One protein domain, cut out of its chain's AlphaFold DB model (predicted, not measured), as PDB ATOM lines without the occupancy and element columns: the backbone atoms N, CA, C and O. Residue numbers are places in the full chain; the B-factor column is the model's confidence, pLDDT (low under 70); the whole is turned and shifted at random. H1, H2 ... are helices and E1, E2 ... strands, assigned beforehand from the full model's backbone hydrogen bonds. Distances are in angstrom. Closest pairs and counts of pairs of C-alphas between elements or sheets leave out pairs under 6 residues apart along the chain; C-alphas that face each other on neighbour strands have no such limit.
ATOM      1  N   ASN A 204     177.870 157.023 130.412       74.94
ATOM      2  CA  ASN A 204     177.378 156.248 131.544       74.94
ATOM      3  C   ASN A 204     175.853 156.068 131.534       74.94
ATOM      4  O   ASN A 204     175.358 154.986 131.852       74.94
ATOM      5  N   GLU A 205     175.111 157.107 131.160       77.19
ATOM      6  CA  GLU A 205     173.656 157.042 130.997       77.19
ATOM      7  C   GLU A 205     173.268 156.150 129.827       77.19
ATOM      8  O   GLU A 205     172.381 155.318 129.988       77.19
ATOM      9  N   ILE A 206     173.982 156.250 128.702       80.94
ATOM     10  CA  ILE A 206     173.803 155.365 127.549       80.94
ATOM     11  C   ILE A 206     174.017 153.917 127.985       80.94
ATOM     12  O   ILE A 206     173.131 153.089 127.802       80.94
ATOM     13  N   ARG A 207     175.131 153.604 128.662       81.38
ATOM     14  CA  ARG A 207     175.375 152.251 129.195       81.38
ATOM     15  C   ARG A 207     174.273 151.784 130.142       81.38
ATOM     16  O   ARG A 207     173.859 150.634 130.065       81.38
ATOM     17  N   THR A 208     173.787 152.661 131.017       80.50
ATOM     18  CA  THR A 208     172.694 152.336 131.947       80.50
ATOM     19  C   THR A 208     171.396 152.049 131.190       80.50
ATOM     20  O   THR A 208     170.707 151.078 131.498       80.50
ATOM     21  N   ALA A 209     171.080 152.847 130.169       80.00
ATOM     22  CA  ALA A 209     169.912 152.660 129.319       80.00
ATOM     23  C   ALA A 209     170.007 151.374 128.488       80.00
ATOM     24  O   ALA A 209     169.039 150.622 128.426       80.00
ATOM     25  N   LEU A 210     171.176 151.070 127.923       85.75
ATOM     26  CA  LEU A 210     171.433 149.823 127.202       85.75
ATOM     27  C   LEU A 210     171.326 148.606 128.124       85.75
ATOM     28  O   LEU A 210     170.660 147.635 127.778       85.75
ATOM     29  N   ALA A 211     171.907 148.669 129.326       83.19
ATOM     30  CA  ALA A 211     171.765 147.615 130.328       83.19
ATOM     31  C   ALA A 211     170.295 147.410 130.726       83.19
ATOM     32  O   ALA A 211     169.846 146.280 130.895       83.19
ATOM     33  N   ALA A 212     169.528 148.498 130.826       75.88
ATOM     34  CA  ALA A 212     168.093 148.464 131.066       75.88
ATOM     35  C   ALA A 212     167.294 147.912 129.864       75.88
ATOM     36  O   ALA A 212     166.246 147.300 130.055       75.88
ATOM     37  N   ALA A 213     167.758 148.099 128.634       80.25
ATOM     38  CA  ALA A 213     167.074 147.588 127.451       80.25
ATOM     39  C   ALA A 213     167.233 146.069 127.272       80.25
ATOM     40  O   ALA A 213     166.504 145.482 126.474       80.25
ATOM     41  N   ARG A 214     168.144 145.416 128.010       83.75
ATOM     42  CA  ARG A 214     168.351 143.967 127.914       83.75
ATOM     43  C   ARG A 214     167.106 143.194 128.350       83.75
ATOM     44  O   ARG A 214     166.607 143.369 129.464       83.75
ATOM     45  N   LYS A 215     166.613 142.323 127.472       77.50
ATOM     46  CA  LYS A 215     165.426 141.495 127.692       77.50
ATOM     47  C   LYS A 215     165.595 140.119 127.050       77.50
ATOM     48  O   LYS A 215     166.282 139.970 126.043       77.50
ATOM     49  N   HIS A 216     164.909 139.139 127.625       78.31
ATOM     50  CA  HIS A 216     164.731 137.811 127.044       78.31
ATOM     51  C   HIS A 216     163.321 137.673 126.473       78.31
ATOM     52  O   HIS A 216     162.362 138.201 127.048       78.31
ATOM     53  N   ILE A 217     163.184 136.919 125.383       72.62
ATOM     54  CA  ILE A 217     161.874 136.553 124.836       72.62
ATOM     55  C   ILE A 217     161.405 135.239 125.469       72.62
ATOM     56  O   ILE A 217     160.443 135.227 126.239       72.62
ATOM     57  N   SER A 218     162.051 134.116 125.152       70.56
ATOM     58  CA  SER A 218     161.680 132.777 125.647       70.56
ATOM     59  C   SER A 218     162.884 131.866 125.932       70.56
ATOM     60  O   SER A 218     162.763 130.865 126.647       70.56
ATOM     61  N   THR A 219     164.052 132.223 125.419       78.25
ATOM     62  CA  THR A 219     165.318 131.508 125.565       78.25
ATOM     63  C   THR A 219     166.352 132.335 126.326       78.25
ATOM     64  O   THR A 219     166.027 133.374 126.904       78.25
ATOM     65  N   ARG A 220     167.592 131.835 126.401       82.62
ATOM     66  CA  ARG A 220     168.705 132.538 127.047       82.62
ATOM     67  C   ARG A 220     169.318 133.629 126.165       82.62
ATOM     68  O   ARG A 220     170.190 134.333 126.670       82.62
ATOM     69  N   LEU A 221     168.860 133.797 124.921       85.31
ATOM     70  CA  LEU A 221     169.262 134.909 124.063       85.31
ATOM     71  C   LEU A 221     168.945 136.248 124.727       85.31
ATOM     72  O   LEU A 221     167.827 136.481 125.205       85.31
ATOM     73  N   ASN A 222     169.942 137.125 124.753       87.44
ATOM     74  CA  ASN A 222     169.797 138.504 125.190       87.44
ATOM     75  C   ASN A 222     169.524 139.413 123.995       87.44
ATOM     76  O   ASN A 222     170.310 139.498 123.058       87.44
ATOM     77  N   TYR A 223     168.443 140.175 124.078       87.94
ATOM     78  CA  TYR A 223     168.131 141.202 123.097       87.94
ATOM     79  C   TYR A 223     168.137 142.572 123.747       87.94
ATOM     80  O   TYR A 223     167.828 142.706 124.932       87.94
ATOM     81  N   TYR A 224     168.390 143.603 122.951       87.31
ATOM     82  CA  TYR A 224     168.119 144.980 123.341       87.31
ATOM     83  C   TYR A 224     166.734 145.376 122.834       87.31
ATOM     84  O   TYR A 224     166.497 145.452 121.631       87.31
ATOM     85  N   HIS A 225     165.800 145.594 123.756       80.81
ATOM     86  CA  HIS A 225     164.420 145.941 123.447       80.81
ATOM     87  C   HIS A 225     164.263 147.452 123.249       80.81
ATOM     88  O   HIS A 225     164.624 148.241 124.125       80.81
ATOM     89  N   SER A 226     163.696 147.849 122.114       75.62
ATOM     90  CA  SER A 226     163.406 149.245 121.804       75.62
ATOM     91  C   SER A 226     162.053 149.698 122.343       75.62
ATOM     92  O   SER A 226     161.139 148.896 122.544       75.62
ATOM     93  N   ALA A 227     161.885 151.010 122.506       67.62
ATOM     94  CA  ALA A 227     160.608 151.621 122.867       67.62
ATOM     95  C   ALA A 227     159.503 151.303 121.831       67.62
ATOM     96  O   ALA A 227     158.346 151.059 122.179       67.62
ATOM     97  N   ARG A 228     159.897 151.148 120.559       67.06
ATOM     98  CA  ARG A 228     159.023 150.729 119.449       67.06
ATOM     99  C   ARG A 228     158.674 149.236 119.453       67.06
ATOM    100  O   ARG A 228     157.852 148.810 118.651       67.06
ATOM    101  N   GLY A 229     159.238 148.446 120.365       67.88
ATOM    102  CA  GLY A 229     158.934 147.023 120.512       67.88
ATOM    103  C   GLY A 229     159.836 146.072 119.719       67.88
ATOM    104  O   GLY A 229     159.550 144.881 119.694       67.88
ATOM    105  N   VAL A 230     160.918 146.566 119.112       76.69
ATOM    106  CA  VAL A 230     161.885 145.755 118.346       76.69
ATOM    107  C   VAL A 230     162.914 145.133 119.289       76.69
ATOM    108  O   VAL A 230     163.437 145.823 120.164       76.69
ATOM    109  N   HIS A 231     163.243 143.854 119.105       83.88
ATOM    110  CA  HIS A 231     164.328 143.174 119.814       83.88
ATOM    111  C   HIS A 231     165.576 143.114 118.928       83.88
ATOM    112  O   HIS A 231     165.635 142.354 117.963       83.88
ATOM    113  N   PHE A 232     166.587 143.913 119.252       88.56
ATOM    114  CA  PHE A 232     167.858 143.916 118.537       88.56
ATOM    115  C   PHE A 232     168.777 142.808 119.057       88.56
ATOM    116  O   PHE A 232     169.143 142.808 120.236       88.56
ATOM    117  N   LEU A 233     169.163 141.885 118.175       92.69
ATOM    118  CA  LEU A 233     170.182 140.869 118.427       92.69
ATOM    119  C   LEU A 233     171.534 141.371 117.914       92.69
ATOM    120  O   LEU A 233     171.686 141.667 116.726       92.69
ATOM    121  N   THR A 234     172.509 141.499 118.809       95.25
ATOM    122  CA  THR A 234     173.838 142.039 118.494       95.25
ATOM    123  C   THR A 234     174.784 140.932 118.044       95.25
ATOM    124  O   THR A 234     174.587 139.763 118.375       95.25
ATOM    125  N   TYR A 235     175.835 141.292 117.300       96.25
ATOM    126  CA  TYR A 235     176.840 140.320 116.864       96.25
ATOM    127  C   TYR A 235     177.488 139.549 118.037       96.25
ATOM    128  O   TYR A 235     177.562 138.324 117.950       96.25
ATOM    129  N   PRO A 236     177.890 140.186 119.159       95.12
ATOM    130  CA  PRO A 236     178.421 139.462 120.316       95.12
ATOM    131  C   PRO A 236     177.480 138.381 120.860       95.12
ATOM    132  O   PRO A 236     177.932 137.268 121.129       95.12
ATOM    133  N   GLU A 237     176.180 138.667 120.969       94.88
ATOM    134  CA  GLU A 237     175.204 137.666 121.410       94.88
ATOM    135  C   GLU A 237     174.990 136.579 120.347       94.88
ATOM    136  O   GLU A 237     174.935 135.395 120.676       94.88
ATOM    137  N   PHE A 238     174.936 136.951 119.064       95.88
ATOM    138  CA  PHE A 238     174.818 135.991 117.965       95.88
ATOM    139  C   PHE A 238     175.997 135.010 117.930       95.88
ATOM    140  O   PHE A 238     175.810 133.812 117.731       95.88
ATOM    141  N   ARG A 239     177.213 135.490 118.194       96.31
ATOM    142  CA  ARG A 239     178.406 134.647 118.299       96.31
ATOM    143  C   ARG A 239     178.313 133.669 119.471       96.31
ATOM    144  O   ARG A 239     178.700 132.509 119.337       96.31
ATOM    145  N   LEU A 240     177.798 134.115 120.622       94.69
ATOM    146  CA  LEU A 240     177.548 133.230 121.768       94.69
ATOM    147  C   LEU A 240     176.500 132.166 121.435       94.69
ATOM    148  O   LEU A 240     176.670 131.015 121.828       94.69
ATOM    149  N   PHE A 241     175.450 132.534 120.704       95.12
ATOM    150  CA  PHE A 241     174.467 131.603 120.157       95.12
ATOM    151  C   PHE A 241     175.122 130.558 119.246       95.12
ATOM    152  O   PHE A 241     174.976 129.365 119.499       95.12
ATOM    153  N   ALA A 242     175.901 130.978 118.245       95.75
ATOM    154  CA  ALA A 242     176.554 130.064 117.308       95.75
ATOM    155  C   ALA A 242     177.479 129.065 118.027       95.75
ATOM    156  O   ALA A 242     177.417 127.863 117.772       95.75
ATOM    157  N   ALA A 243     178.245 129.530 119.020       94.88
ATOM    158  CA  ALA A 243     179.127 128.683 119.822       94.88
ATOM    159  C   ALA A 243     178.385 127.582 120.612       94.88
ATOM    160  O   ALA A 243     178.969 126.539 120.921       94.88
ATOM    161  N   ARG A 244     177.093 127.761 120.927       94.44
ATOM    162  CA  ARG A 244     176.294 126.728 121.611       94.44
ATOM    163  C   ARG A 244     175.990 125.530 120.732       94.44
ATOM    164  O   ARG A 244     175.751 124.465 121.283       94.44
ATOM    165  N   ALA A 245     176.065 125.646 119.408       94.44
ATOM    166  CA  ALA A 245     175.933 124.475 118.546       94.44
ATOM    167  C   ALA A 245     176.983 123.394 118.881       94.44
ATOM    168  O   ALA A 245     176.703 122.205 118.749       94.44
ATOM    169  N   HIS A 246     178.153 123.810 119.386       92.06
ATOM    170  CA  HIS A 246     179.202 122.918 119.888       92.06
ATOM    171  C   HIS A 246     179.012 122.532 121.365       92.06
ATOM    172  O   HIS A 246     179.249 121.385 121.733       92.06
ATOM    173  N   ALA A 247     178.613 123.480 122.220       92.56
ATOM    174  CA  ALA A 247     178.622 123.299 123.679       92.56
ATOM    175  C   ALA A 247     177.298 122.791 124.291       92.56
ATOM    176  O   ALA A 247     177.320 122.111 125.314       92.56
ATOM    177  N   ASP A 248     176.155 123.145 123.703       94.12
ATOM    178  CA  ASP A 248     174.801 122.847 124.190       94.12
ATOM    179  C   ASP A 248     173.812 122.850 123.008       94.12
ATOM    180  O   ASP A 248     173.051 123.796 122.782       94.12
ATOM    181  N   LEU A 249     173.869 121.782 122.205       91.44
ATOM    182  CA  LEU A 249     173.054 121.640 120.997       91.44
ATOM    183  C   LEU A 249     171.534 121.747 121.264       91.44
ATOM    184  O   LEU A 249     170.859 122.424 120.487       91.44
ATOM    185  N   PRO A 250     170.959 121.148 122.330       92.06
ATOM    186  CA  PRO A 250     169.542 121.335 122.649       92.06
ATOM    187  C   PRO A 250     169.155 122.803 122.855       92.06
ATOM    188  O   PRO A 250     168.117 123.245 122.356       92.06
ATOM    189  N   GLU A 251     169.987 123.573 123.559       90.88
ATOM    190  CA  GLU A 251     169.741 124.997 123.767       90.88
ATOM    191  C   GLU A 251     169.897 125.793 122.468       90.88
ATOM    192  O   GLU A 251     169.035 126.616 122.166       90.88
ATOM    193  N   PHE A 252     170.918 125.500 121.653       94.62
ATOM    194  CA  PHE A 252     171.080 126.097 120.321       94.62
ATOM    195  C   PHE A 252     169.833 125.903 119.450       94.62
ATOM    196  O   PHE A 252     169.332 126.859 118.859       94.62
ATOM    197  N   VAL A 253     169.288 124.682 119.397       92.81
ATOM    198  CA  VAL A 253     168.073 124.383 118.622       92.81
ATOM    199  C   VAL A 253     166.885 125.182 119.154       92.81
ATOM    200  O   VAL A 253     166.105 125.721 118.371       92.81
ATOM    201  N   ARG A 254     166.749 125.309 120.478       88.44
ATOM    202  CA  ARG A 254     165.680 126.094 121.112       88.44
ATOM    203  C   ARG A 254     165.766 127.580 120.751       88.44
ATOM    204  O   ARG A 254     164.741 128.198 120.468       88.44
ATOM    205  N   GLU A 255     166.975 128.133 120.739       90.06
ATOM    206  CA  GLU A 255     167.278 129.524 120.376       90.06
ATOM    207  C   GLU A 255     167.070 129.799 118.886       90.06
ATOM    208  O   GLU A 255     166.422 130.779 118.517       90.06
ATOM    209  N   LEU A 256     167.516 128.889 118.019       92.75
ATOM    210  CA  LEU A 256     167.243 128.961 116.588       92.75
ATOM    211  C   LEU A 256     165.732 128.922 116.324       92.75
ATOM    212  O   LEU A 256     165.208 129.748 115.574       92.75
ATOM    213  N   LYS A 257     165.010 128.025 117.006       87.75
ATOM    214  CA  LYS A 257     163.553 127.910 116.904       87.75
ATOM    215  C   LYS A 257     162.854 129.218 117.274       87.75
ATOM    216  O   LYS A 257     161.940 129.623 116.559       87.75
ATOM    217  N   GLU A 258     163.297 129.899 118.332       83.81
ATOM    218  CA  GLU A 258     162.773 131.214 118.730       83.81
ATOM    219  C   GLU A 258     162.908 132.261 117.611       83.81
ATOM    220  O   GLU A 258     161.965 133.013 117.366       83.81
ATOM    221  N   MET A 259     164.040 132.295 116.904       87.88
ATOM    222  CA  MET A 259     164.310 133.316 115.885       87.88
ATOM    223  C   MET A 259     163.575 133.078 114.558       87.88
ATOM    224  O   MET A 259     163.130 134.042 113.921       87.88
ATOM    225  N   VAL A 260     163.464 131.821 114.109       88.38
ATOM    226  CA  VAL A 260     163.022 131.508 112.734       88.38
ATOM    227  C   VAL A 260     161.764 130.652 112.612       88.38
ATOM    228  O   VAL A 260     161.257 130.503 111.503       88.38
ATOM    229  N   SER A 261     161.204 130.124 113.702       80.44
ATOM    230  CA  SER A 261     159.934 129.388 113.612       80.44
ATOM    231  C   SER A 261     158.722 130.314 113.604       80.44
ATOM    232  O   SER A 261     158.737 131.418 114.153       80.44
ATOM    233  N   VAL A 262     157.637 129.846 112.988       73.12
ATOM    234  CA  VAL A 262     156.337 130.518 113.034       73.12
ATOM    235  C   VAL A 262     155.669 130.175 114.363       73.12
ATOM    236  O   VAL A 262     155.359 129.015 114.624       73.12
ATOM    237  N   CYS A 263     155.472 131.171 115.226       59.66
ATOM    238  CA  CYS A 263     154.721 130.982 116.466       59.66
ATOM    239  C   CYS A 263     153.215 130.850 116.198       59.66
ATOM    240  O   CYS A 263     152.696 131.433 115.244       59.66
ATOM    241  N   ASP A 264     152.514 130.134 117.083       51.97
ATOM    242  CA  ASP A 264     151.067 129.922 116.999       51.97
ATOM    243  C   ASP A 264     150.306 131.242 116.800       51.97
ATOM    244  O   ASP A 264     150.379 132.156 117.625       51.97
ATOM    245  N   GLY A 265     149.557 131.329 115.697       50.09
ATOM    246  CA  GLY A 265     148.745 132.495 115.336       50.09
ATOM    247  C   GLY A 265     149.408 133.500 114.386       50.09
ATOM    248  O   GLY A 265     148.720 134.414 113.931       50.09
ATOM    249  N   ASN A 266     150.689 133.330 114.037       55.19
ATOM    250  CA  ASN A 266     151.377 134.152 113.035       55.19
ATOM    251  C   ASN A 266     151.454 133.457 111.665       55.19
ATOM    252  O   ASN A 266     151.429 132.237 111.564       55.19
ATOM    253  N   LEU A 267     151.587 134.253 110.595       62.91
ATOM    254  CA  LEU A 267     151.847 133.749 109.234       62.91
ATOM    255  C   LEU A 267     153.349 133.660 108.903       62.91
ATOM    256  O   LEU A 267     153.721 133.101 107.875       62.91
ATOM    257  N   ARG A 268     154.209 134.285 109.719       70.62
ATOM    258  CA  ARG A 268     155.659 134.425 109.499       70.62
ATOM    259  C   ARG A 268     156.411 134.345 110.832       70.62
ATOM    260  O   ARG A 268     155.824 134.609 111.880       70.62
ATOM    261  N   SER A 269     157.698 134.003 110.780       73.62
ATOM    262  CA  SER A 269     158.609 134.016 111.932       73.62
ATOM    263  C   SER A 269     158.885 135.437 112.435       73.62
ATOM    264  O   SER A 269     158.681 136.410 111.701       73.62
ATOM    265  N   TYR A 270     159.374 135.580 113.672       71.69
ATOM    266  CA  TYR A 270     159.646 136.891 114.283       71.69
ATOM    267  C   TYR A 270     160.655 137.744 113.500       71.69
ATOM    268  O   TYR A 270     160.510 138.965 113.439       71.69
ATOM    269  N   THR A 271     161.613 137.103 112.830       81.00
ATOM    270  CA  THR A 271     162.599 137.740 111.938       81.00
ATOM    271  C   THR A 271     162.038 138.118 110.553       81.00
ATOM    272  O   THR A 271     162.668 138.879 109.813       81.00
ATOM    273  N   ARG A 272     160.839 137.630 110.181       76.44
ATOM    274  CA  ARG A 272     160.172 137.878 108.882       76.44
ATOM    275  C   ARG A 272     158.840 138.631 108.956       76.44
ATOM    276  O   ARG A 272     158.216 138.848 107.906       76.44
ATOM    277  N   LEU A 273     158.369 139.016 110.143       68.81
ATOM    278  CA  LEU A 273     157.150 139.824 110.278       68.81
ATOM    279  C   LEU A 273     157.242 141.092 109.402       68.81
ATOM    280  O   LEU A 273     158.338 141.595 109.217       68.81
ATOM    281  N   PRO A 274     156.166 141.601 108.779       55.62
ATOM    282  CA  PRO A 274     156.260 142.741 107.859       55.62
ATOM    283  C   PRO A 274     156.883 143.993 108.499       55.62
ATOM    284  O   PRO A 274     156.522 144.351 109.616       55.62
ATOM    285  N   LYS A 275     157.778 144.677 107.763       56.44
ATOM    286  CA  LYS A 275     158.342 145.979 108.158       56.44
ATOM    287  C   LYS A 275     157.284 147.063 108.002       56.44
ATOM    288  O   LYS A 275     156.976 147.424 106.870       56.44
ATOM    289  N   TYR A 276     156.819 147.656 109.092       45.03
ATOM    290  CA  TYR A 276     156.160 148.966 109.047       45.03
ATOM    291  C   TYR A 276     157.130 150.002 109.604       45.03
ATOM    292  O   TYR A 276     157.693 149.791 110.670       45.03
ATOM    293  N   HIS A 277     157.447 151.035 108.817       43.19
ATOM    294  CA  HIS A 277     158.480 152.041 109.133       43.19
ATOM    295  C   HIS A 277     159.875 151.490 109.520       43.19
ATOM    296  O   HIS A 277     160.730 152.237 109.970       43.19
ATOM    297  N   GLY A 278     160.158 150.207 109.251       41.34
ATOM    298  CA  GLY A 278     161.418 149.547 109.619       41.34
ATOM    299  C   GLY A 278     161.327 148.588 110.811       41.34
ATOM    300  O   GLY A 278     162.328 147.966 111.124       41.34
ATOM    301  N   HIS A 279     160.157 148.409 111.428       45.75
ATOM    302  CA  HIS A 279     159.997 147.625 112.658       45.75
ATOM    303  C   HIS A 279     159.720 146.124 112.427       45.75
ATOM    304  O   HIS A 279     158.946 145.759 111.543       45.75
ATOM    305  N   HIS A 280     160.325 145.273 113.266       61.47
ATOM    306  CA  HIS A 280     160.118 143.821 113.382       61.47
ATOM    307  C   HIS A 280     160.076 143.389 114.845       61.47
ATOM    308  O   HIS A 280     160.500 144.149 115.709       61.47
ATOM    309  N   GLU A 281     159.660 142.151 115.126       71.06
ATOM    310  CA  GLU A 281     159.820 141.618 116.483       71.06
ATOM    311  C   GLU A 281     161.303 141.382 116.812       71.06
ATOM    312  O   GLU A 281     161.722 141.758 117.900       71.06
ATOM    313  N   ILE A 282     162.106 140.828 115.883       81.81
ATOM    314  CA  ILE A 282     163.561 140.615 116.047       81.81
ATOM    315  C   ILE A 282     164.335 141.198 114.851       81.81
ATOM    316  O   ILE A 282     163.997 140.918 113.700       81.81
ATOM    317  N   GLU A 283     165.405 141.952 115.116       85.81
ATOM    318  CA  GLU A 283     166.300 142.533 114.106       85.81
ATOM    319  C   GLU A 283     167.781 142.281 114.432       85.81
ATOM    320  O   GLU A 283     168.214 142.439 115.571       85.81
ATOM    321  N   LEU A 284     168.575 141.904 113.422       90.75
ATOM    322  CA  LEU A 284     170.026 141.740 113.561       90.75
ATOM    323  C   LEU A 284     170.711 143.111 113.474       90.75
ATOM    324  O   LEU A 284     170.692 143.760 112.426       90.75
ATOM    325  N   PHE A 285     171.301 143.561 114.581       91.38
ATOM    326  CA  PHE A 285     171.886 144.895 114.701       91.38
ATOM    327  C   PHE A 285     173.190 145.042 113.902       91.38
ATOM    328  O   PHE A 285     174.021 144.137 113.861       91.38
ATOM    329  N   GLY A 286     173.392 146.229 113.323       87.88
ATOM    330  CA  GLY A 286     174.648 146.620 112.678       87.88
ATOM    331  C   GLY A 286     174.762 146.271 111.190       87.88
ATOM    332  O   GLY A 286     175.798 146.556 110.593       87.88
ATOM    333  N   LEU A 287     173.715 145.699 110.588       86.81
ATOM    334  CA  LEU A 287     173.644 145.347 109.162       86.81
ATOM    335  C   LEU A 287     172.935 146.428 108.334       86.81
ATOM    336  O   LEU A 287     172.207 147.266 108.875       86.81
ATOM    337  N   ARG A 288     173.098 146.409 107.002       80.44
ATOM    338  CA  ARG A 288     172.323 147.304 106.128       80.44
ATOM    339  C   ARG A 288     170.845 146.914 106.138       80.44
ATOM    340  O   ARG A 288     170.478 145.740 106.249       80.44
ATOM    341  N   ARG A 289     169.964 147.902 105.964       73.50
ATOM    342  CA  ARG A 289     168.511 147.684 105.967       73.50
ATOM    343  C   ARG A 289     168.118 146.631 104.925       73.50
ATOM    344  O   ARG A 289     168.333 146.817 103.736       73.50
ATOM    345  N   GLY A 290     167.485 145.548 105.383       73.50
ATOM    346  CA  GLY A 290     167.014 144.463 104.506       73.50
ATOM    347  C   GLY A 290     168.021 143.346 104.261       73.50
ATOM    348  O   GLY A 290     167.598 142.266 103.864       73.50
ATOM    349  N   GLU A 291     169.298 143.548 104.581       83.94
ATOM    350  CA  GLU A 291     170.353 142.572 104.309       83.94
ATOM    351  C   GLU A 291     170.133 141.259 105.067       83.94
ATOM    352  O   GLU A 291     170.112 140.195 104.459       83.94
ATOM    353  N   ALA A 292     169.839 141.327 106.368       86.50
ATOM    354  CA  ALA A 292     169.554 140.139 107.175       86.50
ATOM    355  C   ALA A 292     168.442 139.253 106.578       86.50
ATOM    356  O   ALA A 292     168.520 138.028 106.638       86.50
ATOM    357  N   GLN A 293     167.411 139.866 105.984       83.44
ATOM    358  CA  GLN A 293     166.244 139.153 105.456       83.44
ATOM    359  C   GLN A 293     166.530 138.401 104.157       83.44
ATOM    360  O   GLN A 293     165.838 137.428 103.850       83.44
ATOM    361  N   THR A 294     167.504 138.870 103.378       86.19
ATOM    362  CA  THR A 294     167.861 138.276 102.089       86.19
ATOM    363  C   THR A 294     169.020 137.291 102.203       86.19
ATOM    364  O   THR A 294     169.159 136.446 101.323       86.19
ATOM    365  N   THR A 295     169.816 137.345 103.279       89.38
ATOM    366  CA  THR A 295     171.038 136.535 103.418       89.38
ATOM    367  C   THR A 295     171.013 135.598 104.628       89.38
ATOM    368  O   THR A 295     170.944 134.379 104.450       89.38
ATOM    369  N   LEU A 296     171.035 136.138 105.849       93.00
ATOM    370  CA  LEU A 296     171.204 135.377 107.094       93.00
ATOM    371  C   LEU A 296     169.939 134.608 107.493       93.00
ATOM    372  O   LEU A 296     169.993 133.398 107.709       93.00
ATOM    373  N   VAL A 297     168.781 135.277 107.527       92.25
ATOM    374  CA  VAL A 297     167.504 134.667 107.944       92.25
ATOM    375  C   VAL A 297     167.130 133.445 107.083       92.25
ATOM    376  O   VAL A 297     166.851 132.396 107.663       92.25
ATOM    377  N   PRO A 298     167.207 133.481 105.732       93.50
ATOM    378  CA  PRO A 298     166.961 132.293 104.907       93.50
ATOM    379  C   PRO A 298     167.902 131.115 105.196       93.50
ATOM    380  O   PRO A 298     167.556 129.956 104.970       93.50
ATOM    381  N   GLN A 299     169.135 131.379 105.630       94.69
ATOM    382  CA  GLN A 299     170.085 130.321 105.972       94.69
ATOM    383  C   GLN A 299     169.783 129.701 107.333       94.69
ATOM    384  O   GLN A 299     169.824 128.479 107.458       94.69
ATOM    385  N   MET A 300     169.410 130.522 108.312       95.06
ATOM    386  CA  MET A 300     168.938 130.059 109.617       95.06
ATOM    387  C   MET A 300     167.667 129.204 109.486       95.06
ATOM    388  O   MET A 300     167.562 128.157 110.117       95.06
ATOM    389  N   GLU A 301     166.730 129.601 108.620       93.31
ATOM    390  CA  GLU A 301     165.513 128.830 108.322       93.31
ATOM    391  C   GLU A 301     165.820 127.461 107.716       93.31
ATOM    392  O   GLU A 301     165.303 126.454 108.192       93.31
ATOM    393  N   ARG A 302     166.710 127.407 106.716       94.06
ATOM    394  CA  ARG A 302     167.141 126.139 106.105       94.06
ATOM    395  C   ARG A 302     167.843 125.223 107.102       94.06
ATOM    396  O   ARG A 302     167.652 124.011 107.051       94.06
ATOM    397  N   LEU A 303     168.640 125.790 108.009       95.31
ATOM    398  CA  LEU A 303     169.266 125.023 109.083       95.31
ATOM    399  C   LEU A 303     168.208 124.440 110.028       95.31
ATOM    400  O   LEU A 303     168.247 123.248 110.314       95.31
ATOM    401  N   MET A 304     167.231 125.245 110.457       94.56
ATOM    402  CA  MET A 304     166.144 124.782 111.327       94.56
ATOM    403  C   MET A 304     165.296 123.691 110.659       94.56
ATOM    404  O   MET A 304     164.982 122.682 111.287       94.56
ATOM    405  N   GLU A 305     164.963 123.859 109.378       92.62
ATOM    406  CA  GLU A 305     164.236 122.859 108.594       92.62
ATOM    407  C   GLU A 305     165.011 121.535 108.521       92.62
ATOM    408  O   GLU A 305     164.449 120.468 108.771       92.62
ATOM    409  N   ALA A 306     166.315 121.585 108.228       92.38
ATOM    410  CA  ALA A 306     167.149 120.390 108.170       92.38
ATOM    411  C   ALA A 306     167.225 119.662 109.525       92.38
ATOM    412  O   ALA A 306     167.242 118.431 109.548       92.38
ATOM    413  N   ILE A 307     167.233 120.410 110.634       92.56
ATOM    414  CA  ILE A 307     167.223 119.871 112.001       92.56
ATOM    415  C   ILE A 307     165.894 119.170 112.302       92.56
ATOM    416  O   ILE A 307     165.907 118.005 112.693       92.56
ATOM    417  N   GLU A 308     164.754 119.838 112.092       90.25
ATOM    418  CA  GLU A 308     163.418 119.274 112.375       90.25
ATOM    419  C   GLU A 308     163.120 118.037 111.511       90.25
ATOM    420  O   GLU A 308     162.453 117.106 111.960       90.25
ATOM    421  N   LEU A 309     163.656 117.982 110.286       91.38
ATOM    422  CA  LEU A 309     163.512 116.836 109.384       91.38
ATOM    423  C   LEU A 309     164.551 115.725 109.618       91.38
ATOM    424  O   LEU A 309     164.537 114.730 108.892       91.38
ATOM    425  N   GLY A 310     165.470 115.890 110.575       90.00
ATOM    426  CA  GLY A 310     166.534 114.922 110.861       90.00
ATOM    427  C   GLY A 310     167.515 114.706 109.699       90.00
ATOM    428  O   GLY A 310     168.086 113.627 109.570       90.00
ATOM    429  N   ARG A 311     167.689 115.708 108.825       92.56
ATOM    430  CA  ARG A 311     168.490 115.633 107.583       92.56
ATOM    431  C   ARG A 311     169.928 116.129 107.732       92.56
ATOM    432  O   ARG A 311     170.658 116.170 106.745       92.56
ATOM    433  N   ILE A 312     170.329 116.544 108.928       93.56
ATOM    434  CA  ILE A 312     171.654 117.105 109.195       93.56
ATOM    435  C   ILE A 312     172.248 116.477 110.454       93.56
ATOM    436  O   ILE A 312     171.567 116.321 111.468       93.56
ATOM    437  N   ALA A 313     173.520 116.089 110.379       90.62
ATOM    438  CA  ALA A 313     174.233 115.520 111.512       90.62
ATOM    439  C   ALA A 313     174.633 116.620 112.518       90.62
ATOM    440  O   ALA A 313     174.914 117.745 112.103       90.62
ATOM    441  N   PRO A 314     174.753 116.311 113.824       87.00
ATOM    442  CA  PRO A 314     175.178 117.275 114.844       87.00
ATOM    443  C   PRO A 314     176.452 118.065 114.506       87.00
ATOM    444  O   PRO A 314     176.496 119.276 114.707       87.00
ATOM    445  N   ALA A 315     177.467 117.410 113.932       86.94
ATOM    446  CA  ALA A 315     178.714 118.068 113.532       86.94
ATOM    447  C   ALA A 315     178.513 119.082 112.387       86.94
ATOM    448  O   ALA A 315     179.135 120.145 112.376       86.94
ATOM    449  N   ASP A 316     177.609 118.788 111.450       92.12
ATOM    450  CA  ASP A 316     177.268 119.693 110.351       92.12
ATOM    451  C   ASP A 316     176.402 120.872 110.808       92.12
ATOM    452  O   ASP A 316     176.517 121.959 110.240       92.12
ATOM    453  N   ILE A 317     175.581 120.696 111.852       93.56
ATOM    454  CA  ILE A 317     174.848 121.804 112.488       93.56
ATOM    455  C   ILE A 317     175.841 122.831 113.031       93.56
ATOM    456  O   ILE A 317     175.706 124.023 112.754       93.56
ATOM    457  N   ALA A 318     176.854 122.367 113.765       93.00
ATOM    458  CA  ALA A 318     177.856 123.234 114.369       93.00
ATOM    459  C   ALA A 318     178.698 123.966 113.313       93.00
ATOM    460  O   ALA A 318     178.832 125.187 113.376       93.00
ATOM    461  N   ARG A 319     179.134 123.263 112.258       94.94
ATOM    462  CA  ARG A 319     179.808 123.891 111.109       94.94
ATOM    463  C   ARG A 319     178.943 124.969 110.451       94.94
ATOM    464  O   ARG A 319     179.437 126.045 110.126       94.94
ATOM    465  N   ARG A 320     177.646 124.707 110.252       95.38
ATOM    466  CA  ARG A 320     176.738 125.690 109.643       95.38
ATOM    467  C   ARG A 320     176.491 126.896 110.554       95.38
ATOM    468  O   ARG A 320     176.300 127.999 110.046       95.38
ATOM    469  N   ALA A 321     176.517 126.710 111.873       95.81
ATOM    470  CA  ALA A 321     176.460 127.807 112.836       95.81
ATOM    471  C   ALA A 321     177.714 128.702 112.763       95.81
ATOM    472  O   ALA A 321     177.576 129.924 112.750       95.81
ATOM    473  N   ASP A 322     178.907 128.117 112.622       96.06
ATOM    474  CA  ASP A 322     180.162 128.868 112.454       96.06
ATOM    475  C   ASP A 322     180.172 129.687 111.150       96.06
ATOM    476  O   ASP A 322     180.602 130.841 111.124       96.06
ATOM    477  N   GLU A 323     179.637 129.122 110.062       96.44
ATOM    478  CA  GLU A 323     179.481 129.829 108.784       96.44
ATOM    479  C   GLU A 323     178.531 131.036 108.906       96.44
ATOM    480  O   GLU A 323     178.814 132.103 108.360       96.44
ATOM    481  N   LEU A 324     177.437 130.897 109.665       96.81
ATOM    482  CA  LEU A 324     176.507 131.994 109.953       96.81
ATOM    483  C   LEU A 324     177.150 133.102 110.804       96.81
ATOM    484  O   LEU A 324     176.916 134.280 110.530       96.81
ATOM    485  N   ASP A 325     177.956 132.750 111.813       97.06
ATOM    486  CA  ASP A 325     178.699 133.722 112.635       97.06
ATOM    487  C   ASP A 325     179.683 134.536 111.786       97.06
ATOM    488  O   ASP A 325     179.676 135.773 111.810       97.06
ATOM    489  N   ALA A 326     180.486 133.846 110.971       96.19
ATOM    490  CA  ALA A 326     181.440 134.481 110.070       96.19
ATOM    491  C   ALA A 326     180.741 135.403 109.061       96.19
ATOM    492  O   ALA A 326     181.198 136.526 108.819       96.19
ATOM    493  N   GLU A 327     179.610 134.962 108.503       95.69
ATOM    494  CA  GLU A 327     178.851 135.764 107.553       95.69
ATOM    495  C   GLU A 327     178.257 137.015 108.206       95.69
ATOM    496  O   GLU A 327     178.399 138.100 107.637       95.69
ATOM    497  N   PHE A 328     177.664 136.916 109.403       96.50
ATOM    498  CA  PHE A 328     177.165 138.093 110.121       96.50
ATOM    499  C   PHE A 328     178.310 139.087 110.335       96.50
ATOM    500  O   PHE A 328     178.213 140.236 109.894       96.50
ATOM    501  N   LYS A 329     179.439 138.646 110.902       95.81
ATOM    502  CA  LYS A 329     180.590 139.524 111.155       95.81
ATOM    503  C   LYS A 329     181.043 140.279 109.903       95.81
ATOM    504  O   LYS A 329     181.318 141.474 109.978       95.81
ATOM    505  N   SER A 330     181.104 139.593 108.760       94.38
ATOM    506  CA  SER A 330     181.566 140.173 107.491       94.38
ATOM    507  C   SER A 330     180.651 141.270 106.934       94.38
ATOM    508  O   SER A 330     181.095 142.098 106.141       94.38
ATOM    509  N   ARG A 331     179.380 141.286 107.352       93.19
ATOM    510  CA  ARG A 331     178.331 142.174 106.835       93.19
ATOM    511  C   ARG A 331     178.052 143.386 107.723       93.19
ATOM    512  O   ARG A 331     177.201 144.211 107.387       93.19
ATOM    513  N   LEU A 332     178.745 143.518 108.854       92.44
ATOM    514  CA  LEU A 332     178.614 144.694 109.708       92.44
ATOM    515  C   LEU A 332     179.002 145.960 108.935       92.44
ATOM    516  O   LEU A 332     180.064 146.038 108.323       92.44
ATOM    517  N   VAL A 333     178.146 146.981 108.997       87.12
ATOM    518  CA  VAL A 333     178.365 148.274 108.324       87.12
ATOM    519  C   VAL A 333     179.615 148.977 108.854       87.12
ATOM    520  O   VAL A 333     180.286 149.688 108.107       87.12
ATOM    521  N   LYS A 334     179.916 148.779 110.140       87.88
ATOM    522  CA  LYS A 334     181.108 149.274 110.830       87.88
ATOM    523  C   LYS A 334     181.710 148.138 111.648       87.88
ATOM    524  O   LYS A 334     180.970 147.431 112.335       87.88
ATOM    525  N   GLY A 335     183.031 147.982 111.609       87.75
ATOM    526  CA  GLY A 335     183.721 146.940 112.377       87.75
ATOM    527  C   GLY A 335     183.530 147.111 113.887       87.75
ATOM    528  O   GLY A 335     183.428 146.136 114.626       87.75
ATOM    529  N   GLU A 336     183.375 148.355 114.331       92.00
ATOM    530  CA  GLU A 336     183.139 148.753 115.713       92.00
ATOM    531  C   GLU A 336     181.809 148.232 116.275       92.00
ATOM    532  O   GLU A 336     181.669 148.144 117.490       92.00
ATOM    533  N   TYR A 337     180.844 147.847 115.429       91.94
ATOM    534  CA  TYR A 337     179.588 147.237 115.883       91.94
ATOM    535  C   TYR A 337     179.756 145.801 116.402       91.94
ATOM    536  O   TYR A 337     178.832 145.254 117.003       91.94
ATOM    537  N   ALA A 338     180.924 145.190 116.191       92.44
ATOM    538  CA  ALA A 338     181.251 143.881 116.744       92.44
ATOM    539  C   ALA A 338     181.670 143.927 118.227       92.44
ATOM    540  O   ALA A 338     181.822 142.865 118.827       92.44
ATOM    541  N   ASP A 339     181.878 145.114 118.808       91.31
ATOM    542  CA  ASP A 339     182.379 145.296 120.174       91.31
ATOM    543  C   ASP A 339     181.409 146.135 121.023       91.31
ATOM    544  O   ASP A 339     181.249 147.334 120.793       91.31
ATOM    545  N   GLU A 340     180.796 145.527 122.050       88.00
ATOM    546  CA  GLU A 340     179.900 146.250 122.970       88.00
ATOM    547  C   GLU A 340     180.624 147.321 123.807       88.00
ATOM    548  O   GLU A 340     179.978 148.213 124.364       88.00
ATOM    549  N   GLY A 341     181.955 147.249 123.914       86.75
ATOM    550  CA  GLY A 341     182.784 148.258 124.572       86.75
ATOM    551  C   GLY A 341     182.990 149.527 123.742       86.75
ATOM    552  O   GLY A 341     183.427 150.543 124.288       86.75
ATOM    553  N   SER A 342     182.662 149.498 122.447       86.75
ATOM    554  CA  SER A 342     182.855 150.630 121.544       86.75
ATOM    555  C   SER A 342     181.845 151.757 121.813       86.75
ATOM    556  O   SER A 342     180.635 151.510 121.830       86.75
ATOM    557  N   PRO A 343     182.289 153.024 121.934       82.00
ATOM    558  CA  PRO A 343     181.385 154.174 121.992       82.00
ATOM    559  C   PRO A 343     180.465 154.259 120.767       82.00
ATOM    560  O   PRO A 343     179.280 154.544 120.903       82.00
ATOM    561  N   VAL A 344     180.990 153.916 119.583       82.75
ATOM    562  CA  VAL A 344     180.244 153.929 118.316       82.75
ATOM    563  C   VAL A 344     179.122 152.890 118.325       82.75
ATOM    564  O   VAL A 344     178.022 153.168 117.851       82.75
ATOM    565  N   PHE A 345     179.375 151.702 118.889       89.94
ATOM    566  CA  PHE A 345     178.339 150.690 119.106       89.94
ATOM    567  C   PHE A 345     177.273 151.203 120.073       89.94
ATOM    568  O   PHE A 345     176.082 151.137 119.768       89.94
ATOM    569  N   ALA A 346     177.703 151.722 121.227       86.69
ATOM    570  CA  ALA A 346     176.802 152.128 122.294       86.69
ATOM    571  C   ALA A 346     175.860 153.252 121.843       86.69
ATOM    572  O   ALA A 346     174.658 153.166 122.074       86.69
ATOM    573  N   GLU A 347     176.383 154.266 121.156       84.25
ATOM    574  CA  GLU A 347     175.587 155.365 120.603       84.25
ATOM    575  C   GLU A 347     174.625 154.878 119.516       84.25
ATOM    576  O   GLU A 347     173.430 155.160 119.587       84.25
ATOM    577  N   ALA A 348     175.101 154.094 118.543       85.25
ATOM    578  CA  ALA A 348     174.254 153.607 117.454       85.25
ATOM    579  C   ALA A 348     173.113 152.710 117.962       85.25
ATOM    580  O   ALA A 348     171.958 152.885 117.572       85.25
ATOM    581  N   LEU A 349     173.414 151.777 118.869       88.19
ATOM    582  CA  LEU A 349     172.402 150.919 119.476       88.19
ATOM    583  C   LEU A 349     171.438 151.726 120.350       88.19
ATOM    584  O   LEU A 349     170.237 151.463 120.321       88.19
ATOM    585  N   TYR A 350     171.939 152.726 121.081       86.81
ATOM    586  CA  TYR A 350     171.108 153.615 121.887       86.81
ATOM    587  C   TYR A 350     170.055 154.331 121.035       86.81
ATOM    588  O   TYR A 350     168.870 154.281 121.356       86.81
ATOM    589  N   MET A 351     170.468 154.899 119.902       79.44
ATOM    590  CA  MET A 351     169.566 155.568 118.962       79.44
ATOM    591  C   MET A 351     168.510 154.612 118.385       79.44
ATOM    592  O   MET A 351     167.355 154.997 118.183       79.44
ATOM    593  N   CYS A 352     168.877 153.351 118.139       79.75
ATOM    594  CA  CYS A 352     167.937 152.322 117.696       79.75
ATOM    595  C   CYS A 352     166.909 151.966 118.782       79.75
ATOM    596  O   CYS A 352     165.721 151.830 118.477       79.75
ATOM    597  N   ILE A 353     167.331 151.819 120.046       79.25
ATOM    598  CA  ILE A 353     166.409 151.446 121.131       79.25
ATOM    599  C   ILE A 353     165.467 152.587 121.528       79.25
ATOM    600  O   ILE A 353     164.342 152.318 121.946       79.25
ATOM    601  N   THR A 354     165.880 153.846 121.378       75.50
ATOM    602  CA  THR A 354     165.019 155.015 121.623       75.50
ATOM    603  C   THR A 354     164.117 155.339 120.434       75.50
ATOM    604  O   THR A 354     163.087 155.981 120.610       75.50
ATOM    605  N   GLY A 355     164.455 154.853 119.237       69.06
ATOM    606  CA  GLY A 355     163.722 155.142 118.006       69.06
ATOM    607  C   GLY A 355     164.097 156.481 117.362       69.06
ATOM    608  O   GLY A 355     163.459 156.879 116.392       69.06
ATOM    609  N   GLU A 356     165.144 157.147 117.848       70.00
ATOM    610  CA  GLU A 356     165.620 158.432 117.321       70.00
ATOM    611  C   GLU A 356     166.155 158.316 115.885       70.00
ATOM    612  O   GLU A 356     166.030 159.250 115.097       70.00
ATOM    613  N   VAL A 357     166.667 157.140 115.488       63.62
ATOM    614  CA  VAL A 357     167.075 156.861 114.091       63.62
ATOM    615  C   VAL A 357     165.952 157.154 113.085       63.62
ATOM    616  O   VAL A 357     166.228 157.466 111.930       63.62
ATOM    617  N   TYR A 358     164.689 157.078 113.511       53.91
ATOM    618  CA  TYR A 358     163.527 157.276 112.646       53.91
ATOM    619  C   TYR A 358     163.040 158.729 112.585       53.91
ATOM    620  O   TYR A 358     162.323 159.069 111.650       53.91
ATOM    621  N   LEU A 359     163.431 159.574 113.546       54.28
ATOM    622  CA  LEU A 359     163.108 161.006 113.555       54.28
ATOM    623  C   LEU A 359     164.100 161.811 112.700       54.28
ATOM    624  O   LEU A 359     163.726 162.783 112.061       54.28
TER     625      LEU A 359
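This is residues 204 to 359 of the 714 residues of an uncharacterized protein of Verrucomicrobia bacterium (UniProt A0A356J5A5). Four helices, H2, H3, H5 and H6, pack as a four-cornered group at one end of the domain, with H2, H5 and H6 nearly side by side and H3 crossing H2 and H5. A small sheet of three strands forms the middle, and H1 and H8 pack together at the other end. The printed part has 156 residues with eight named helices and three named strands, in the order H1 E1 E2 H2 H3 E3 H4 H5 H6 H7 H8; the sheet, E1 E2 E3, is mixed and the class is mostly helix. It is compact, with a radius of gyration of the C-alphas of 15.3 A and spans of 46 by 34 by 25 A.

H1, residues 204 to 213, touches H8, residues 343 to 354, at a steep tilt of 50 degrees, with the C-alphas of Ile 206 and Tyr 350 closest at 6.5 A. Both only graze the sheet. E1, residues 223 to 225, and E2, residues 231 to 233, form an antiparallel hairpin, with N 224 and O 232 within hydrogen-bond range at 2.9 A. E3, residues 282 to 284, is parallel to E2, with N 233 and O 283 at 2.8 A. H2, residues 235 to 247, and H3, residues 249 to 260, form a helical hairpin at a steep tilt of 40 degrees, their closest C-alphas being those of Arg 244 and Phe 252, 5.4 A apart. E2, H2, H3 and E3 make a strand-helix-strand unit, parallel neighbour strands with helices between, with a right-handed crossover. H4, residues 291 to 294, touches no helix. H5, residues 296 to 308, touches H3, with the C-alphas of Glu 301 and Val 260 closest at 5.7 A. H6, residues 314 to 330, forms a helical hairpin with H5 at a shallow tilt of 8 degrees, and touches H2 at 14 degrees, opposite ways, with Ala 318 and Ala 245 closest, C-alphas 4.8 A apart. H7, residues 335 to 338, touches H8 only at the corner. Every O i to N i+4 pair is within hydrogen-bond range in H1, H3, H5, H6 and H8; H2 has 7 of 9, and H4 and H7 are too short for one.

H1 begins at C-alpha 204, (177.378, 156.248, 131.544), and spans 14.1 A. H2 spans 18.4 A, H3 16.3 A, H5 18.6 A and H6, the longest, 24.9 A. H8 spans 16.4 A and ends at C-alpha 354, (165.019, 155.015, 121.623).

The C-alphas of Asn 204 and Arg 311 are farthest apart, 48.0 A. The printed part has no cut. The link from H3 to E3, residues 261 to 281, is long. Mean pLDDT of the printed part is 83.6; residues 227 to 229, 263 to 267, 273 to 280, 355 and 357 to 359 are under 70.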